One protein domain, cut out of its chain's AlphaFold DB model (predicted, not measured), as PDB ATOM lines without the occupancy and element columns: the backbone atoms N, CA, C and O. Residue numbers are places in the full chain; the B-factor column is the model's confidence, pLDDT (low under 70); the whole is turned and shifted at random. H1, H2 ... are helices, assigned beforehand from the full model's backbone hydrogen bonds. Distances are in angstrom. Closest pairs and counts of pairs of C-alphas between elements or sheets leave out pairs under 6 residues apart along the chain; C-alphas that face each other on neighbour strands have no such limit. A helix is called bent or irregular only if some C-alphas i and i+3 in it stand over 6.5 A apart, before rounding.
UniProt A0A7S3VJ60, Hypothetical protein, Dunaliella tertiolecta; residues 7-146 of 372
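Overview. This is residues 7 to 146 of the 372 residues of the protein "Hypothetical protein" of Dunaliella tertiolecta (UniProt A0A7S3VJ60). A loose group of helices has one long helix, H1, as an arm: its residues 7 to 21 stick out free, while its last residues meet H2 and the arm H4b. H3 and the bent helix H4 run opposite ways on a slant to each other, with H4b between H3 and the short H5, and a long link of residues 83 to 97 loops out beyond one end. The printed part has 140 residues with five named helices, in the order H1, H2, H3, H4, H5, and no named strand; the class is all helix. The whole is loose, with a radius of gyration of the C-alphas of 18.7 A and spans of 55 by 50 by 28 A.

Along the chain. H1, residues 7 to 35, is the longest helix, 42.2 A from C-alpha 7 at (-14.261, 32.065, 13.808) to C-alpha 35 at (-2.252, 4.679, -16.025). H2 is residues 45 to 51, 10.1 A long. H3, residues 58 to 82, is 36.3 A long. H4, residues 98 to 122, was assigned as one helix by its hydrogen bonds but is bent: C-alphas 110 and 113 are 6.6 A apart. Its arms are H4a, residues 98 to 110, 18.5 A, and H4b, residues 113 to 122, 14.7 A. H5, residues 137 to 145, is 13.7 A long and ends with C-alpha 145 at (-17.941, -12.736, -15.067).

Arrangement. H1 touches H4b with residues 29 to 35 alone, about perpendicular at 81 degrees; the closest C-alphas, of Gly 32 and Ile 122, are 5.3 A apart. H1 touches H2 with residues 28 to 32 alone, about perpendicular at 83 degrees, with the closest C-alphas, of Cys 28 and Pro 45, 6.5 A apart. H3 touches H4b with residues 69 to 73 alone, opposite ways at a steep tilt of 53 degrees; the closest C-alphas are those of Leu 69 and Phe 119, 7.0 A. H3 and H4a are close but not clearly touching, with the C-alphas of Tyr 77 and Met 108 closest at 6.9 A. H4b and H5 are also close but not clearly touching, with the C-alphas of Trp 117 and Met 142 closest at 7.7 A. H1 and H5 are apart. In H1, H2, H4a and H4b every O i to N i+4 pair is within hydrogen-bond range, against 19 of 21 in H3 and 3 of 5 in H5.

Size, cuts and confidence. The C-alphas of Asn 7 and Asp 146 are the two farthest apart, at 54.9 A. The printed part has no cut. The links from H3 to H4 and from H4 to H5 are long. The mean pLDDT of the printed part is 73.6, with 53 residues under 70, among them 37 to 56 and 124 to 135.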
ATOM      1  N   ASN A   7     -14.262  33.457  14.296       56.72
ATOM      2  CA  ASN A   7     -14.261  32.065  13.808       56.72
ATOM      3  C   ASN A   7     -14.308  31.927  12.276       56.72
ATOM      4  O   ASN A   7     -14.083  30.833  11.762       56.72
ATOM      5  N   ARG A   8     -14.589  33.001  11.522       60.62
ATOM      6  CA  ARG A   8     -14.634  32.930  10.050       60.62
ATOM      7  C   ARG A   8     -13.294  32.572   9.385       60.62
ATOM      8  O   ARG A   8     -13.358  31.732   8.491       60.62
ATOM      9  N   PRO A   9     -12.117  33.108   9.782       62.09
ATOM     10  CA  PRO A   9     -10.847  32.685   9.186       62.09
ATOM     11  C   PRO A   9     -10.573  31.192   9.404       62.09
ATOM     12  O   PRO A   9     -10.366  30.485   8.429       62.09
ATOM     13  N   LEU A  10     -10.685  30.674  10.634       61.84
ATOM     14  CA  LEU A  10     -10.428  29.253  10.921       61.84
ATOM     15  C   LEU A  10     -11.363  28.309  10.147       61.84
ATOM     16  O   LEU A  10     -10.919  27.301   9.602       61.84
ATOM     17  N   ILE A  11     -12.656  28.643  10.045       67.12
ATOM     18  CA  ILE A  11     -13.611  27.832   9.272       67.12
ATOM     19  C   ILE A  11     -13.293  27.886   7.765       67.12
ATOM     20  O   ILE A  11     -13.428  26.864   7.090       67.12
ATOM     21  N   MET A  12     -12.841  29.029   7.230       68.12
ATOM     22  CA  MET A  12     -12.383  29.112   5.836       68.12
ATOM     23  C   MET A  12     -11.098  28.312   5.602       68.12
ATOM     24  O   MET A  12     -11.074  27.523   4.665       68.12
ATOM     25  N   GLU A  13     -10.083  28.446   6.457       74.25
ATOM     26  CA  GLU A  13      -8.811  27.708   6.373       74.25
ATOM     27  C   GLU A  13      -9.056  26.191   6.308       74.25
ATOM     28  O   GLU A  13      -8.632  25.522   5.363       74.25
ATOM     29  N   HIS A  14      -9.844  25.644   7.244       77.44
ATOM     30  CA  HIS A  14     -10.216  24.225   7.223       77.44
ATOM     31  C   HIS A  14     -11.032  23.838   5.977       77.44
ATOM     32  O   HIS A  14     -10.841  22.747   5.438       77.44
ATOM     33  N   SER A  15     -11.905  24.721   5.479       82.50
ATOM     34  CA  SER A  15     -12.681  24.465   4.256       82.50
ATOM     35  C   SER A  15     -11.803  24.434   3.000       82.50
ATOM     36  O   SER A  15     -12.010  23.585   2.135       82.50
ATOM     37  N   ILE A  16     -10.809  25.323   2.905       83.38
ATOM     38  CA  ILE A  16      -9.850  25.388   1.792       83.38
ATOM     39  C   ILE A  16      -8.952  24.147   1.806       83.38
ATOM     40  O   ILE A  16      -8.798  23.500   0.773       83.38
ATOM     41  N   LEU A  17      -8.427  23.758   2.973       84.06
ATOM     42  CA  LEU A  17      -7.630  22.534   3.118       84.06
ATOM     43  C   LEU A  17      -8.413  21.293   2.664       84.06
ATOM     44  O   LEU A  17      -7.895  20.495   1.884       84.06
ATOM     45  N   LEU A  18      -9.682  21.160   3.069       82.12
ATOM     46  CA  LEU A  18     -10.551  20.073   2.608       82.12
ATOM     47  C   LEU A  18     -10.766  20.109   1.085       82.12
ATOM     48  O   LEU A  18     -10.646  19.072   0.435       82.12
ATOM     49  N   GLN A  19     -11.037  21.280   0.500       85.31
ATOM     50  CA  GLN A  19     -11.192  21.432  -0.956       85.31
ATOM     51  C   GLN A  19      -9.928  21.017  -1.720       85.31
ATOM     52  O   GLN A  19     -10.031  20.285  -2.703       85.31
ATOM     53  N   VAL A  20      -8.745  21.427  -1.252       86.56
ATOM     54  CA  VAL A  20      -7.456  21.046  -1.852       86.56
ATOM     55  C   VAL A  20      -7.229  19.536  -1.744       86.56
ATOM     56  O   VAL A  20      -6.876  18.910  -2.740       86.56
ATOM     57  N   ILE A  21      -7.500  18.919  -0.588       85.12
ATOM     58  CA  ILE A  21      -7.381  17.461  -0.402       85.12
ATOM     59  C   ILE A  21      -8.322  16.701  -1.351       85.12
ATOM     60  O   ILE A  21      -7.898  15.738  -1.997       85.12
ATOM     61  N   PHE A  22      -9.578  17.137  -1.492       84.44
ATOM     62  CA  PHE A  22     -10.533  16.523  -2.421       84.44
ATOM     63  C   PHE A  22     -10.143  16.715  -3.895       84.44
ATOM     64  O   PHE A  22     -10.271  15.776  -4.686       84.44
ATOM     65  N   ALA A  23      -9.627  17.889  -4.269       84.75
ATOM     66  CA  ALA A  23      -9.130  18.155  -5.618       84.75
ATOM     67  C   ALA A  23      -7.902  17.291  -5.950       84.75
ATOM     68  O   ALA A  23      -7.865  16.659  -7.007       84.75
ATOM     69  N   MET A  24      -6.942  17.183  -5.027       85.50
ATOM     70  CA  MET A  24      -5.765  16.320  -5.186       85.50
ATOM     71  C   MET A  24      -6.148  14.841  -5.255       85.50
ATOM     72  O   MET A  24      -5.648  14.123  -6.113       85.50
ATOM     73  N   THR A  25      -7.091  14.388  -4.422       81.19
ATOM     74  CA  THR A  25      -7.586  13.003  -4.462       81.19
ATOM     75  C   THR A  25      -8.287  12.709  -5.794       81.19
ATOM     76  O   THR A  25      -8.035  11.667  -6.397       81.19
ATOM     77  N   SER A  26      -9.092  13.647  -6.309       86.06
ATOM     78  CA  SER A  26      -9.699  13.552  -7.647       86.06
ATOM     79  C   SER A  26      -8.647  13.451  -8.755       86.06
ATOM     80  O   SER A  26      -8.764  12.600  -9.636       86.06
ATOM     81  N   LEU A  27      -7.601  14.282  -8.698       84.00
ATOM     82  CA  LEU A  27      -6.505  14.266  -9.666       84.00
ATOM     83  C   LEU A  27      -5.750  12.928  -9.631       84.00
ATOM     84  O   LEU A  27      -5.524  12.333 -10.682       84.00
ATOM     85  N   CYS A  28      -5.427  12.415  -8.438       81.81
ATOM     86  CA  CYS A  28      -4.781  11.111  -8.260       81.81
ATOM     87  C   CYS A  28      -5.627   9.948  -8.802       81.81
ATOM     88  O   CYS A  28      -5.069   8.994  -9.339       81.81
ATOM     89  N   ILE A  29      -6.958  10.025  -8.696       83.06
ATOM     90  CA  ILE A  29      -7.869   9.024  -9.274       83.06
ATOM     91  C   ILE A  29      -7.837   9.094 -10.803       83.06
ATOM     92  O   ILE A  29      -7.562   8.081 -11.437       83.06
ATOM     93  N   ILE A  30      -8.023  10.276 -11.401       83.00
ATOM     94  CA  ILE A  30      -7.975  10.456 -12.867       83.00
ATOM     95  C   ILE A  30      -6.613  10.018 -13.436       83.00
ATOM     96  O   ILE A  30      -6.553   9.379 -14.485       83.00
ATOM     97  N   TRP A  31      -5.523  10.315 -12.724       82.00
ATOM     98  CA  TRP A  31      -4.172   9.867 -13.067       82.00
ATOM     99  C   TRP A  31      -4.024   8.340 -12.985       82.00
ATOM    100  O   TRP A  31      -3.438   7.720 -13.875       82.00
ATOM    101  N   GLY A  32      -4.578   7.717 -11.942       75.81
ATOM    102  CA  GLY A  32      -4.607   6.263 -11.787       75.81
ATOM    103  C   GLY A  32      -5.355   5.565 -12.928       75.81
ATOM    104  O   GLY A  32      -4.815   4.636 -13.525       75.81
ATOM    105  N   GLU A  33      -6.534   6.070 -13.296       80.88
ATOM    106  CA  GLU A  33      -7.341   5.586 -14.431       80.88
ATOM    107  C   GLU A  33      -6.585   5.709 -15.765       80.88
ATOM    108  O   GLU A  33      -6.543   4.771 -16.562       80.88
ATOM    109  N   ALA A  34      -5.908   6.843 -15.988       72.88
ATOM    110  CA  ALA A  34      -5.080   7.076 -17.174       72.88
ATOM    111  C   ALA A  34      -3.841   6.158 -17.254       72.88
ATOM    112  O   ALA A  34      -3.276   5.982 -18.333       72.88
ATOM    113  N   THR A  35      -3.427   5.562 -16.129       72.62
ATOM    114  CA  THR A  35      -2.252   4.679 -16.025       72.62
ATOM    115  C   THR A  35      -2.592   3.201 -16.276       72.62
ATOM    116  O   THR A  35      -1.701   2.421 -16.612       72.62
ATOM    117  N   ILE A  36      -3.867   2.795 -16.194       71.00
ATOM    118  CA  ILE A  36      -4.326   1.414 -16.459       71.00
ATOM    119  C   ILE A  36      -3.784   0.809 -17.779       71.00
ATOM    120  O   ILE A  36      -3.279  -0.315 -17.725       71.00
ATOM    121  N   PRO A  37      -3.819   1.490 -18.948       64.06
ATOM    122  CA  PRO A  37      -3.361   0.909 -20.215       64.06
ATOM    123  C   PRO A  37      -1.834   0.854 -20.377       64.06
ATOM    124  O   PRO A  37      -1.363   0.335 -21.388       64.06
ATOM    125  N   VAL A  38      -1.051   1.404 -19.441       63.47
ATOM    126  CA  VAL A  38       0.416   1.422 -19.523       63.47
ATOM    127  C   VAL A  38       0.972   0.248 -18.706       63.47
ATOM    128  O   VAL A  38       0.891   0.261 -17.476       63.47
ATOM    129  N   PRO A  39       1.538  -0.797 -19.341       58.81
ATOM    130  CA  PRO A  39       2.041  -1.957 -18.607       58.81
ATOM    131  C   PRO A  39       3.377  -1.708 -17.876       58.81
ATOM    132  O   PRO A  39       3.768  -2.536 -17.056       58.81
ATOM    133  N   SER A  40       4.095  -0.609 -18.147       43.50
ATOM    134  CA  SER A  40       5.371  -0.268 -17.484       43.50
ATOM    135  C   SER A  40       5.719   1.226 -17.635       43.50
ATOM    136  O   SER A  40       5.593   1.724 -18.755       43.50
ATOM    137  N   PRO A  41       6.240   1.940 -16.611       51.94
ATOM    138  CA  PRO A  41       6.383   1.566 -15.197       51.94
ATOM    139  C   PRO A  41       5.119   1.869 -14.360       51.94
ATOM    140  O   PRO A  41       4.193   2.529 -14.827       51.94
ATOM    141  N   ASP A  42       5.084   1.410 -13.103       56.22
ATOM    142  CA  ASP A  42       3.954   1.627 -12.183       56.22
ATOM    143  C   ASP A  42       3.852   3.097 -11.717       56.22
ATOM    144  O   ASP A  42       4.406   3.490 -10.694       56.22
ATOM    145  N   LEU A  43       3.107   3.909 -12.472       56.91
ATOM    146  CA  LEU A  43       2.879   5.343 -12.218       56.91
ATOM    147  C   LEU A  43       1.601   5.644 -11.404       56.91
ATOM    148  O   LEU A  43       1.242   6.808 -11.232       56.91
ATOM    149  N   SER A  44       0.899   4.615 -10.910       65.19
ATOM    150  CA  SER A  44      -0.305   4.791 -10.083       65.19
ATOM    151  C   SER A  44       0.093   5.248  -8.671       65.19
ATOM    152  O   SER A  44       0.764   4.486  -7.964       65.19
ATOM    153  N   PRO A  45      -0.328   6.443  -8.205       63.94
ATOM    154  CA  PRO A  45       0.085   6.975  -6.902       63.94
ATOM    155  C   PRO A  45      -0.376   6.092  -5.733       63.94
ATOM    156  O   PRO A  45       0.302   6.003  -4.712       63.94
ATOM    157  N   PHE A  46      -1.490   5.371  -5.905       65.44
ATOM    158  CA  PHE A  46      -1.984   4.403  -4.924       65.44
ATOM    159  C   PHE A  46      -1.102   3.151  -4.824       65.44
ATOM    160  O   PHE A  46      -0.986   2.585  -3.742       65.44
ATOM    161  N   SER A  47      -0.446   2.735  -5.913       62.28
ATOM    162  CA  SER A  47       0.483   1.595  -5.894       62.28
ATOM    163  C   SER A  47       1.795   1.951  -5.184       62.28
ATOM    164  O   SER A  47       2.296   1.154  -4.394       62.28
ATOM    165  N   HIS A  48       2.308   3.171  -5.389       65.62
ATOM    166  CA  HIS A  48       3.508   3.662  -4.698       65.62
ATOM    167  C   HIS A  48       3.273   3.773  -3.182       65.62
ATOM    168  O   HIS A  48       3.977   3.134  -2.409       65.62
ATOM    169  N   MET A  49       2.176   4.421  -2.766       63.00
ATOM    170  CA  MET A  49       1.783   4.555  -1.352       63.00
ATOM    171  C   MET A  49       1.608   3.210  -0.613       63.00
ATOM    172  O   MET A  49       1.729   3.163   0.609       63.00
ATOM    173  N   ILE A  50       1.313   2.118  -1.328       65.19
ATOM    174  CA  ILE A  50       1.205   0.768  -0.750       65.19
ATOM    175  C   ILE A  50       2.566   0.050  -0.733       65.19
ATOM    176  O   ILE A  50       2.829  -0.704   0.201       65.19
ATOM    177  N   ARG A  51       3.441   0.292  -1.720       65.88
ATOM    178  CA  ARG A  51       4.808  -0.265  -1.770       65.88
ATOM    179  C   ARG A  51       5.770   0.396  -0.781       65.88
ATOM    180  O   ARG A  51       6.625  -0.301  -0.250       65.88
ATOM    181  N   ASP A  52       5.609   1.688  -0.504       64.00
ATOM    182  CA  ASP A  52       6.444   2.427   0.458       64.00
ATOM    183  C   ASP A  52       6.190   2.004   1.921       64.00
ATOM    184  O   ASP A  52       6.946   2.358   2.829       64.00
ATOM    185  N   LEU A  53       5.123   1.237   2.174       63.97
ATOM    186  CA  LEU A  53       4.772   0.740   3.498       63.97
ATOM    187  C   LEU A  53       5.554  -0.546   3.821       63.97
ATOM    188  O   LEU A  53       4.998  -1.640   3.854       63.97
ATOM    189  N   ASP A  54       6.848  -0.378   4.100       53.75
ATOM    190  CA  ASP A  54       7.880  -1.420   4.302       53.75
ATOM    191  C   ASP A  54       7.553  -2.457   5.412       53.75
ATOM    192  O   ASP A  54       8.127  -3.545   5.489       53.75
ATOM    193  N   ARG A  55       6.575  -2.146   6.275       57.28
ATOM    194  CA  ARG A  55       5.869  -3.105   7.142       57.28
ATOM    195  C   ARG A  55       4.373  -2.789   7.150       57.28
ATOM    196  O   ARG A  55       3.935  -1.962   7.952       57.28
ATOM    197  N   PRO A  56       3.572  -3.424   6.284       60.19
ATOM    198  CA  PRO A  56       2.156  -3.144   6.232       60.19
ATOM    199  C   PRO A  56       1.417  -3.928   7.314       60.19
ATOM    200  O   PRO A  56       1.084  -5.103   7.139       60.19
ATOM    201  N   ASP A  57       1.077  -3.253   8.410       70.88
ATOM    202  CA  ASP A  57      -0.037  -3.706   9.239       70.88
ATOM    203  C   ASP A  57      -1.278  -3.841   8.346       70.88
ATOM    204  O   ASP A  57      -1.618  -2.927   7.587       70.88
ATOM    205  N   GLN A  58      -1.979  -4.976   8.436       72.38
ATOM    206  CA  GLN A  58      -3.145  -5.277   7.589       72.38
ATOM    207  C   GLN A  58      -4.210  -4.167   7.662       72.38
ATOM    208  O   GLN A  58      -4.843  -3.826   6.662       72.38
ATOM    209  N   PHE A  59      -4.343  -3.553   8.840       80.00
ATOM    210  CA  PHE A  59      -5.210  -2.407   9.092       80.00
ATOM    211  C   PHE A  59      -4.809  -1.160   8.285       80.00
ATOM    212  O   PHE A  59      -5.672  -0.478   7.739       80.00
ATOM    213  N   SER A  60      -3.513  -0.877   8.145       77.06
ATOM    214  CA  SER A  60      -3.016   0.288   7.405       77.06
ATOM    215  C   SER A  60      -3.301   0.170   5.905       77.06
ATOM    216  O   SER A  60      -3.844   1.110   5.326       77.06
ATOM    217  N   ILE A  61      -3.065  -1.000   5.289       76.56
ATOM    218  CA  ILE A  61      -3.493  -1.255   3.897       76.56
ATOM    219  C   ILE A  61      -5.014  -1.099   3.767       76.56
ATOM    220  O   ILE A  61      -5.494  -0.492   2.804       76.56
ATOM    221  N   GLN A  62      -5.783  -1.618   4.729       82.44
ATOM    222  CA  GLN A  62      -7.240  -1.517   4.701       82.44
ATOM    223  C   GLN A  62      -7.712  -0.057   4.725       82.44
ATOM    224  O   GLN A  62      -8.544   0.309   3.903       82.44
ATOM    225  N   ILE A  63      -7.172   0.802   5.595       84.31
ATOM    226  CA  ILE A  63      -7.543   2.228   5.635       84.31
ATOM    227  C   ILE A  63      -7.112   2.959   4.354       84.31
ATOM    228  O   ILE A  63      -7.913   3.696   3.773       84.31
ATOM    229  N   VAL A  64      -5.886   2.714   3.877       81.00
ATOM    230  CA  VAL A  64      -5.323   3.339   2.664       81.00
ATOM    231  C   VAL A  64      -6.115   2.979   1.399       81.00
ATOM    232  O   VAL A  64      -6.257   3.816   0.509       81.00
ATOM    233  N   THR A  65      -6.677   1.770   1.319       80.81
ATOM    234  CA  THR A  65      -7.516   1.334   0.186       80.81
ATOM    235  C   THR A  65      -8.999   1.681   0.356       80.81
ATOM    236  O   THR A  65      -9.670   2.000  -0.626       80.81
ATOM    237  N   LEU A  66      -9.522   1.682   1.587       85.75
ATOM    238  CA  LEU A  66     -10.924   1.993   1.880       85.75
ATOM    239  C   LEU A  66     -11.247   3.483   1.700       85.75
ATOM    240  O   LEU A  66     -12.319   3.808   1.192       85.75
ATOM    241  N   LEU A  67     -10.346   4.389   2.093       86.44
ATOM    242  CA  LEU A  67     -10.599   5.834   2.050       86.44
ATOM    243  C   LEU A  67     -10.856   6.348   0.611       86.44
ATOM    244  O   LEU A  67     -11.893   6.988   0.403       86.44
ATOM    245  N   PRO A  68     -10.027   6.030  -0.408       84.88
ATOM    246  CA  PRO A  68     -10.310   6.405  -1.796       84.88
ATOM    247  C   PRO A  68     -11.559   5.714  -2.360       84.88
ATOM    248  O   PRO A  68     -12.332   6.341  -3.084       84.88
ATOM    249  N   LEU A  69     -11.805   4.449  -1.994       88.38
ATOM    250  CA  LEU A  69     -12.982   3.699  -2.440       88.38
ATOM    251  C   LEU A  69     -14.291   4.332  -1.939       88.38
ATOM    252  O   LEU A  69     -15.226   4.531  -2.716       88.38
ATOM    253  N   VAL A  70     -14.356   4.701  -0.654       89.81
ATOM    254  CA  VAL A  70     -15.510   5.408  -0.070       89.81
ATOM    255  C   VAL A  70     -15.704   6.773  -0.732       89.81
ATOM    256  O   VAL A  70     -16.847   7.165  -0.993       89.81
ATOM    257  N   TYR A  71     -14.617   7.481  -1.054       89.94
ATOM    258  CA  TYR A  71     -14.683   8.764  -1.752       89.94
ATOM    259  C   TYR A  71     -15.282   8.640  -3.163       89.94
ATOM    260  O   TYR A  71     -16.232   9.363  -3.482       89.94
ATOM    261  N   ILE A  72     -14.804   7.690  -3.977       89.19
ATOM    262  CA  ILE A  72     -15.338   7.432  -5.327       89.19
ATOM    263  C   ILE A  72     -16.825   7.064  -5.252       89.19
ATOM    264  O   ILE A  72     -17.639   7.653  -5.964       89.19
ATOM    265  N   CYS A  73     -17.203   6.154  -4.347       88.94
ATOM    266  CA  CYS A  73     -18.601   5.774  -4.134       88.94
ATOM    267  C   CYS A  73     -19.478   6.979  -3.757       88.94
ATOM    268  O   CYS A  73     -20.537   7.180  -4.349       88.94
ATOM    269  N   SER A  74     -19.026   7.824  -2.826       89.50
ATOM    270  CA  SER A  74     -19.768   9.017  -2.390       89.50
ATOM    271  C   SER A  74     -19.937  10.043  -3.517       89.50
ATOM    272  O   SER A  74     -21.026  10.590  -3.696       89.50
ATOM    273  N   CYS A  75     -18.885  10.273  -4.311       87.56
ATOM    274  CA  CYS A  75     -18.917  11.158  -5.479       87.56
ATOM    275  C   CYS A  75     -19.892  10.647  -6.555       87.56
ATOM    276  O   CYS A  75     -20.712  11.409  -7.080       87.56
ATOM    277  N   MET A  76     -19.858   9.340  -6.832       87.44
ATOM    278  CA  MET A  76     -20.756   8.674  -7.773       87.44
ATOM    279  C   MET A  76     -22.220   8.776  -7.320       87.44
ATOM    280  O   MET A  76     -23.056   9.243  -8.094       87.44
ATOM    281  N   TYR A  77     -22.537   8.466  -6.058       87.12
ATOM    282  CA  TYR A  77     -23.905   8.585  -5.538       87.12
ATOM    283  C   TYR A  77     -24.415  10.034  -5.528       87.12
ATOM    284  O   TYR A  77     -25.540  10.284  -5.962       87.12
ATOM    285  N   TYR A  78     -23.590  11.006  -5.123       87.06
ATOM    286  CA  TYR A  78     -23.948  12.428  -5.204       87.06
ATOM    287  C   TYR A  78     -24.273  12.853  -6.645       87.06
ATOM    288  O   TYR A  78     -25.266  13.541  -6.896       87.06
ATOM    289  N   THR A  79     -23.468  12.393  -7.603       83.88
ATOM    290  CA  THR A  79     -23.662  12.671  -9.030       83.88
ATOM    291  C   THR A  79     -24.950  12.035  -9.558       83.88
ATOM    292  O   THR A  79     -25.710  12.712 -10.249       83.88
ATOM    293  N   LEU A  80     -25.265  10.792  -9.177       80.44
ATOM    294  CA  LEU A  80     -26.518  10.124  -9.555       80.44
ATOM    295  C   LEU A  80     -27.765  10.852  -9.038       80.44
ATOM    296  O   LEU A  80     -28.735  10.979  -9.779       80.44
ATOM    297  N   PHE A  81     -27.739  11.370  -7.805       76.69
ATOM    298  CA  PHE A  81     -28.863  12.147  -7.266       76.69
ATOM    299  C   PHE A  81     -28.975  13.548  -7.887       76.69
ATOM    300  O   PHE A  81     -30.075  14.096  -7.973       76.69
ATOM    301  N   ARG A  82     -27.857  14.139  -8.332       75.25
ATOM    302  CA  ARG A  82     -27.836  15.459  -8.986       75.25
ATOM    303  C   ARG A  82     -28.243  15.400 -10.461       75.25
ATOM    304  O   ARG A  82     -28.873  16.338 -10.952       75.25
ATOM    305  N   ILE A  83     -27.890  14.331 -11.176       72.00
ATOM    306  CA  ILE A  83     -28.279  14.116 -12.575       72.00
ATOM    307  C   ILE A  83     -29.763  13.721 -12.612       72.00
ATOM    308  O   ILE A  83     -30.143  12.554 -12.665       72.00
ATOM    309  N   ASN A  84     -30.621  14.742 -12.616       58.44
ATOM    310  CA  ASN A  84     -32.082  14.651 -12.702       58.44
ATOM    311  C   ASN A  84     -32.571  14.218 -14.110       58.44
ATOM    312  O   ASN A  84     -33.550  14.748 -14.630       58.44
ATOM    313  N   ALA A  85     -31.867  13.281 -14.759       53.56
ATOM    314  CA  ALA A  85     -32.097  12.855 -16.144       53.56
ATOM    315  C   ALA A  85     -33.369  12.012 -16.336       53.56
ATOM    316  O   ALA A  85     -33.821  11.819 -17.461       53.56
ATOM    317  N   PHE A  86     -33.974  11.532 -15.246       55.25
ATOM    318  CA  PHE A  86     -35.233  10.799 -15.271       55.25
ATOM    319  C   PHE A  86     -36.174  11.389 -14.221       55.25
ATOM    320  O   PHE A  86     -35.867  11.341 -13.031       55.25
ATOM    321  N   ASN A  87     -37.349  11.882 -14.635       56.94
ATOM    322  CA  ASN A  87     -38.377  12.410 -13.718       56.94
ATOM    323  C   ASN A  87     -38.758  11.413 -12.601       56.94
ATOM    324  O   ASN A  87     -39.157  11.823 -11.515       56.94
ATOM    325  N   TYR A  88     -38.584  10.112 -12.849       58.16
ATOM    326  CA  TYR A  88     -38.811   9.022 -11.896       58.16
ATOM    327  C   TYR A  88     -37.768   8.922 -10.769       58.16
ATOM    328  O   TYR A  88     -38.066   8.328  -9.736       58.16
ATOM    329  N   ASN A  89     -36.574   9.504 -10.933       60.38
ATOM    330  CA  ASN A  89     -35.494   9.449  -9.939       60.38
ATOM    331  C   ASN A  89     -35.403  10.716  -9.070       60.38
ATOM    332  O   ASN A  89     -34.517  10.797  -8.222       60.38
ATOM    333  N   LYS A  90     -36.292  11.701  -9.254       66.62
ATOM    334  CA  LYS A  90     -36.235  12.991  -8.555       66.62
ATOM    335  C   LYS A  90     -36.544  12.845  -7.058       66.62
ATOM    336  O   LYS A  90     -37.709  12.801  -6.657       66.62
ATOM    337  N   LEU A  91     -35.508  12.840  -6.218       69.50
ATOM    338  CA  LEU A  91     -35.655  12.974  -4.766       69.50
ATOM    339  C   LEU A  91     -36.024  14.424  -4.431       69.50
ATOM    340  O   LEU A  91     -35.168  15.306  -4.385       69.50
ATOM    341  N   VAL A  92     -37.311  14.676  -4.193       72.12
ATOM    342  CA  VAL A  92     -37.772  15.952  -3.633       72.12
ATOM    343  C   VAL A  92     -37.741  15.839  -2.105       72.12
ATOM    344  O   VAL A  92     -38.402  14.939  -1.565       72.12
ATOM    345  N   PRO A  93     -37.015  16.715  -1.382       67.25
ATOM    346  CA  PRO A  93     -37.043  16.714   0.076       67.25
ATOM    347  C   PRO A  93     -38.486  16.915   0.553       67.25
ATOM    348  O   PRO A  93     -39.206  17.765   0.036       67.25
ATOM    349  N   HIS A  94     -38.919  16.092   1.510       64.81
ATOM    350  CA  HIS A  94     -40.288  16.046   2.049       64.81
ATOM    351  C   HIS A  94     -41.414  15.630   1.072       64.81
ATOM    352  O   HIS A  94     -42.566  15.581   1.492       64.81
ATOM    353  N   ALA A  95     -41.117  15.267  -0.184       69.69
ATOM    354  CA  ALA A  95     -42.127  14.842  -1.169       69.69
ATOM    355  C   ALA A  95     -41.658  13.700  -2.103       69.69
ATOM    356  O   ALA A  95     -42.062  13.618  -3.263       69.69
ATOM    357  N   THR A  96     -40.784  12.811  -1.620       77.94
ATOM    358  CA  THR A  96     -40.309  11.649  -2.397       77.94
ATOM    359  C   THR A  96     -41.313  10.494  -2.328       77.94
ATOM    360  O   THR A  96     -41.686  10.051  -1.243       77.94
ATOM    361  N   VAL A  97     -41.721   9.967  -3.486       79.94
ATOM    362  CA  VAL A  97     -42.603   8.790  -3.578       79.94
ATOM    363  C   VAL A  97     -41.824   7.485  -3.367       79.94
ATOM    364  O   VAL A  97     -40.702   7.338  -3.854       79.94
ATOM    365  N   GLY A  98     -42.432   6.503  -2.692       83.06
ATOM    366  CA  GLY A  98     -41.802   5.206  -2.384       83.06
ATOM    367  C   GLY A  98     -41.138   4.495  -3.581       83.06
ATOM    368  O   GLY A  98     -39.985   4.078  -3.451       83.06
ATOM    369  N   PRO A  99     -41.777   4.416  -4.768       81.00
ATOM    370  CA  PRO A  99     -41.162   3.818  -5.955       81.00
ATOM    371  C   PRO A  99     -39.873   4.517  -6.416       81.00
ATOM    372  O   PRO A  99     -38.926   3.842  -6.811       81.00
ATOM    373  N   ALA A 100     -39.797   5.850  -6.312       82.06
ATOM    374  CA  ALA A 100     -38.598   6.614  -6.667       82.06
ATOM    375  C   ALA A 100     -37.443   6.341  -5.691       82.06
ATOM    376  O   ALA A 100     -36.285   6.257  -6.107       82.06
ATOM    377  N   LEU A 101     -37.751   6.144  -4.403       84.00
ATOM    378  CA  LEU A 101     -36.763   5.754  -3.396       84.00
ATOM    379  C   LEU A 101     -36.199   4.352  -3.684       84.00
ATOM    380  O   LEU A 101     -34.982   4.174  -3.721       84.00
ATOM    381  N   MET A 102     -37.069   3.369  -3.952       86.81
ATOM    382  CA  MET A 102     -36.639   1.998  -4.263       86.81
ATOM    383  C   MET A 102     -35.842   1.913  -5.570       86.81
ATOM    384  O   MET A 102     -34.841   1.198  -5.626       86.81
ATOM    385  N   GLN A 103     -36.234   2.669  -6.601       83.69
ATOM    386  CA  GLN A 103     -35.511   2.721  -7.873       83.69
ATOM    387  C   GLN A 103     -34.096   3.296  -7.703       83.69
ATOM    388  O   GLN A 103     -33.136   2.736  -8.232       83.69
ATOM    389  N   ASN A 104     -33.944   4.371  -6.921       84.50
ATOM    390  CA  ASN A 104     -32.632   4.936  -6.605       84.50
ATOM    391  C   ASN A 104     -31.773   3.981  -5.755       84.50
ATOM    392  O   ASN A 104     -30.583   3.834  -6.026       84.50
ATOM    393  N   GLY A 105     -32.365   3.266  -4.790       87.00
ATOM    394  CA  GLY A 105     -31.667   2.216  -4.037       87.00
ATOM    395  C   GLY A 105     -31.186   1.062  -4.929       87.00
ATOM    396  O   GLY A 105     -30.040   0.629  -4.828       87.00
ATOM    397  N   MET A 106     -32.015   0.609  -5.874       88.19
ATOM    398  CA  MET A 106     -31.620  -0.405  -6.861       88.19
ATOM    399  C   MET A 106     -30.476   0.087  -7.761       88.19
ATOM    400  O   MET A 106     -29.574  -0.685  -8.092       88.19
ATOM    401  N   LEU A 107     -30.500   1.364  -8.147       86.38
ATOM    402  CA  LEU A 107     -29.461   1.992  -8.963       86.38
ATOM    403  C   LEU A 107     -28.119   2.063  -8.213       86.38
ATOM    404  O   LEU A 107     -27.092   1.674  -8.767       86.38
ATOM    405  N   MET A 108     -28.150   2.459  -6.937       87.06
ATOM    406  CA  MET A 108     -27.001   2.459  -6.024       87.06
ATOM    407  C   MET A 108     -26.345   1.067  -5.952       87.06
ATOM    408  O   MET A 108     -25.151   0.925  -6.221       87.06
ATOM    409  N   CYS A 109     -27.140   0.022  -5.687       89.19
ATOM    410  CA  CYS A 109     -26.654  -1.360  -5.623       89.19
ATOM    411  C   CYS A 109     -26.082  -1.864  -6.959       89.19
ATOM    412  O   CYS A 109     -25.102  -2.608  -6.962       89.19
ATOM    413  N   ARG A 110     -26.665  -1.460  -8.098       88.75
ATOM    414  CA  ARG A 110     -26.180  -1.848  -9.435       88.75
ATOM    415  C   ARG A 110     -24.833  -1.227  -9.794       88.75
ATOM    416  O   ARG A 110     -24.051  -1.887 -10.471       88.75
ATOM    417  N   PHE A 111     -24.553  -0.000  -9.355       87.69
ATOM    418  CA  PHE A 111     -23.283   0.665  -9.656       87.69
ATOM    419  C   PHE A 111     -22.150   0.325  -8.679       87.69
ATOM    420  O   PHE A 111     -20.989   0.397  -9.072       87.69
ATOM    421  N   ALA A 112     -22.449  -0.130  -7.459       88.75
ATOM    422  CA  ALA A 112     -21.420  -0.495  -6.482       88.75
ATOM    423  C   ALA A 112     -20.415  -1.542  -7.017       88.75
ATOM    424  O   ALA A 112     -19.207  -1.317  -6.980       88.75
ATOM    425  N   ALA A 113     -20.898  -2.663  -7.567       87.06
ATOM    426  CA  ALA A 113     -20.040  -3.739  -8.078       87.06
ATOM    427  C   ALA A 113     -19.077  -3.304  -9.213       87.06
ATOM    428  O   ALA A 113     -17.873  -3.538  -9.067       87.06
ATOM    429  N   PRO A 114     -19.526  -2.654 -10.312       84.31
ATOM    430  CA  PRO A 114     -18.616  -2.184 -11.356       84.31
ATOM    431  C   PRO A 114     -17.680  -1.062 -10.878       84.31
ATOM    432  O   PRO A 114     -16.532  -1.028 -11.312       84.31
ATOM    433  N   THR A 115     -18.103  -0.190  -9.953       86.31
ATOM    434  CA  THR A 115     -17.212   0.832  -9.374       86.31
ATOM    435  C   THR A 115     -16.082   0.206  -8.552       86.31
ATOM    436  O   THR A 115     -14.925   0.587  -8.728       86.31
ATOM    437  N   CYS A 116     -16.376  -0.798  -7.719       86.75
ATOM    438  CA  CYS A 116     -15.350  -1.546  -6.984       86.75
ATOM    439  C   CYS A 116     -14.407  -2.320  -7.921       86.75
ATOM    440  O   CYS A 116     -13.206  -2.379  -7.663       86.75
ATOM    441  N   TRP A 117     -14.925  -2.889  -9.017       83.50
ATOM    442  CA  TRP A 117     -14.102  -3.559 -10.031       83.50
ATOM    443  C   TRP A 117     -13.162  -2.585 -10.745       83.50
ATOM    444  O   TRP A 117     -11.989  -2.895 -10.921       83.50
ATOM    445  N   ASN A 118     -13.639  -1.386 -11.088       84.38
ATOM    446  CA  ASN A 118     -12.796  -0.359 -11.689       84.38
ATOM    447  C   ASN A 118     -11.685   0.098 -10.724       84.38
ATOM    448  O   ASN A 118     -10.507   0.072 -11.071       84.38
ATOM    449  N   PHE A 119     -12.036   0.391  -9.466       83.25
ATOM    450  CA  PHE A 119     -11.054   0.742  -8.434       83.25
ATOM    451  C   PHE A 119      -9.986  -0.344  -8.225       83.25
ATOM    452  O   PHE A 119      -8.815  -0.018  -8.040       83.25
ATOM    453  N   TYR A 120     -10.361  -1.626  -8.319       80.69
ATOM    454  CA  TYR A 120      -9.427  -2.752  -8.232       80.69
ATOM    455  C   TYR A 120      -8.346  -2.733  -9.334       80.69
ATOM    456  O   TYR A 120      -7.193  -3.070  -9.059       80.69
ATOM    457  N   HIS A 121      -8.675  -2.271 -10.549       78.00
ATOM    458  CA  HIS A 121      -7.690  -2.075 -11.625       78.00
ATOM    459  C   HIS A 121      -6.773  -0.868 -11.370       78.00
ATOM    460  O   HIS A 121      -5.567  -0.979 -11.585       78.00
ATOM    461  N   ILE A 122      -7.294   0.244 -10.829       78.12
ATOM    462  CA  ILE A 122      -6.499   1.450 -10.491       78.12
ATOM    463  C   ILE A 122      -5.377   1.138  -9.485       78.12
ATOM    464  O   ILE A 122      -4.244   1.616  -9.626       78.12
ATOM    465  N   ILE A 123      -5.688   0.338  -8.457       74.56
ATOM    466  CA  ILE A 123      -4.723  -0.051  -7.414       74.56
ATOM    467  C   ILE A 123      -3.742  -1.143  -7.872       74.56
ATOM    468  O   ILE A 123      -2.823  -1.466  -7.122       74.56
ATOM    469  N   ARG A 124      -3.923  -1.705  -9.081       67.38
ATOM    470  CA  ARG A 124      -3.080  -2.755  -9.687       67.38
ATOM    471  C   ARG A 124      -2.759  -3.905  -8.719       67.38
ATOM    472  O   ARG A 124      -1.649  -4.427  -8.716       67.38
ATOM    473  N   MET A 125      -3.753  -4.361  -7.947       59.69
ATOM    474  CA  MET A 125      -3.665  -5.549  -7.070       59.69
ATOM    475  C   MET A 125      -3.673  -6.875  -7.865       59.69
ATOM    476  O   MET A 125      -4.171  -7.906  -7.414       59.69
ATOM    477  N   THR A 126      -3.135  -6.842  -9.081       52.72
ATOM    478  CA  THR A 126      -2.985  -7.975  -9.991       52.72
ATOM    479  C   THR A 126      -1.676  -8.701  -9.670       52.72
ATOM    480  O   THR A 126      -0.736  -8.112  -9.133       52.72
ATOM    481  N   LYS A 127      -1.603  -9.995 -10.006       46.12
ATOM    482  CA  LYS A 127      -0.483 -10.900  -9.675       46.12
ATOM    483  C   LYS A 127       0.909 -10.393 -10.084       46.12
ATOM    484  O   LYS A 127       1.896 -10.826  -9.501       46.12
ATOM    485  N   ASP A 128       0.980  -9.476 -11.044       46.41
ATOM    486  CA  ASP A 128       2.225  -8.921 -11.584       46.41
ATOM    487  C   ASP A 128       2.946  -7.970 -10.607       46.41
ATOM    488  O   ASP A 128       4.158  -7.795 -10.699       46.41
ATOM    489  N   VAL A 129       2.223  -7.360  -9.656       49.19
ATOM    490  CA  VAL A 129       2.795  -6.442  -8.648       49.19
ATOM    491  C   VAL A 129       3.268  -7.184  -7.396       49.19
ATOM    492  O   VAL A 129       4.250  -6.776  -6.774       49.19
ATOM    493  N   CYS A 130       2.594  -8.279  -7.040       46.94
ATOM    494  CA  CYS A 130       2.885  -9.087  -5.862       46.94
ATOM    495  C   CYS A 130       3.312 -10.494  -6.293       46.94
ATOM    496  O   CYS A 130       2.461 -11.365  -6.466       46.94
ATOM    497  N   ASN A 131       4.628 -10.692  -6.449       46.69
ATOM    498  CA  ASN A 131       5.298 -11.924  -6.892       46.69
ATOM    499  C   ASN A 131       4.689 -13.217  -6.301       46.69
ATOM    500  O   ASN A 131       5.126 -13.699  -5.257       46.69
ATOM    501  N   GLY A 132       3.700 -13.799  -6.985       51.44
ATOM    502  CA  GLY A 132       3.059 -15.055  -6.580       51.44
ATOM    503  C   GLY A 132       1.982 -14.961  -5.490       51.44
ATOM    504  O   GLY A 132       1.617 -16.000  -4.945       51.44
ATOM    505  N   CYS A 133       1.443 -13.781  -5.164       57.72
ATOM    506  CA  CYS A 133       0.317 -13.689  -4.225       57.72
ATOM    507  C   CYS A 133      -0.999 -14.233  -4.811       57.72
ATOM    508  O   CYS A 133      -1.302 -14.076  -6.000       57.72
ATOM    509  N   ASP A 134      -1.814 -14.829  -3.940       61.66
ATOM    510  CA  ASP A 134      -3.152 -15.300  -4.287       61.66
ATOM    511  C   ASP A 134      -4.083 -14.141  -4.689       61.66
ATOM    512  O   ASP A 134      -4.033 -13.058  -4.097       61.66
ATOM    513  N   PRO A 135      -4.968 -14.343  -5.686       67.12
ATOM    514  CA  PRO A 135      -5.942 -13.331  -6.068       67.12
ATOM    515  C   PRO A 135      -6.932 -13.097  -4.922       67.12
ATOM    516  O   PRO A 135      -7.406 -14.041  -4.288       67.12
ATOM    517  N   THR A 136      -7.306 -11.837  -4.691       76.50
ATOM    518  CA  THR A 136      -8.295 -11.499  -3.657       76.50
ATOM    519  C   THR A 136      -9.618 -12.239  -3.890       76.50
ATOM    520  O   THR A 136     -10.020 -12.469  -5.032       76.50
ATOM    521  N   VAL A 137     -10.352 -12.567  -2.819       79.50
ATOM    522  CA  VAL A 137     -11.662 -13.250  -2.920       79.50
ATOM    523  C   VAL A 137     -12.643 -12.462  -3.802       79.50
ATOM    524  O   VAL A 137     -13.401 -13.051  -4.572       79.50
ATOM    525  N   PHE A 138     -12.581 -11.126  -3.753       79.31
ATOM    526  CA  PHE A 138     -13.327 -10.243  -4.652       79.31
ATOM    527  C   PHE A 138     -12.943 -10.472  -6.120       79.31
ATOM    528  O   PHE A 138     -13.817 -10.734  -6.950       79.31
ATOM    529  N   SER A 139     -11.643 -10.468  -6.432       76.38
ATOM    530  CA  SER A 139     -11.147 -10.758  -7.779       76.38
ATOM    531  C   SER A 139     -11.535 -12.154  -8.248       76.38
ATOM    532  O   SER A 139     -11.951 -12.305  -9.391       76.38
ATOM    533  N   GLN A 140     -11.453 -13.172  -7.391       77.31
ATOM    534  CA  GLN A 140     -11.818 -14.546  -7.741       77.31
ATOM    535  C   GLN A 140     -13.306 -14.674  -8.106       77.31
ATOM    536  O   GLN A 140     -13.650 -15.386  -9.049       77.31
ATOM    537  N   LYS A 141     -14.198 -13.978  -7.387       77.50
ATOM    538  CA  LYS A 141     -15.643 -14.004  -7.666       77.50
ATOM    539  C   LYS A 141     -16.026 -13.158  -8.882       77.50
ATOM    540  O   LYS A 141     -16.852 -13.602  -9.674       77.50
ATOM    541  N   MET A 142     -15.416 -11.986  -9.058       71.75
ATOM    542  CA  MET A 142     -15.740 -11.069 -10.157       71.75
ATOM    543  C   MET A 142     -15.070 -11.466 -11.487       71.75
ATOM    544  O   MET A 142     -15.676 -11.326 -12.544       71.75
ATOM    545  N   SER A 143     -13.873 -12.067 -11.451       66.31
ATOM    546  CA  SER A 143     -13.173 -12.584 -12.642       66.31
ATOM    547  C   SER A 143     -13.913 -13.733 -13.335       66.31
ATOM    548  O   SER A 143     -13.616 -14.028 -14.488       66.31
ATOM    549  N   SER A 144     -14.875 -14.382 -12.670       59.84
ATOM    550  CA  SER A 144     -15.729 -15.398 -13.297       59.84
ATOM    551  C   SER A 144     -16.846 -14.795 -14.170       59.84
ATOM    552  O   SER A 144     -17.604 -15.555 -14.772       59.84
ATOM    553  N   MET A 145     -16.972 -13.462 -14.233       55.75
ATOM    554  CA  MET A 145     -17.941 -12.736 -15.067       55.75
ATOM    555  C   MET A 145     -17.312 -12.129 -16.334       55.75
ATOM    556  O   MET A 145     -17.752 -11.078 -16.801       55.75
ATOM    557  N   ASP A 146     -16.322 -12.791 -16.937       55.72
ATOM    558  CA  ASP A 146     -15.826 -12.406 -18.266       55.72
ATOM    559  C   ASP A 146     -16.799 -12.877 -19.368       55.72
ATOM    560  O   ASP A 146     -16.575 -13.845 -20.092       55.72
TER     561      ASP A 146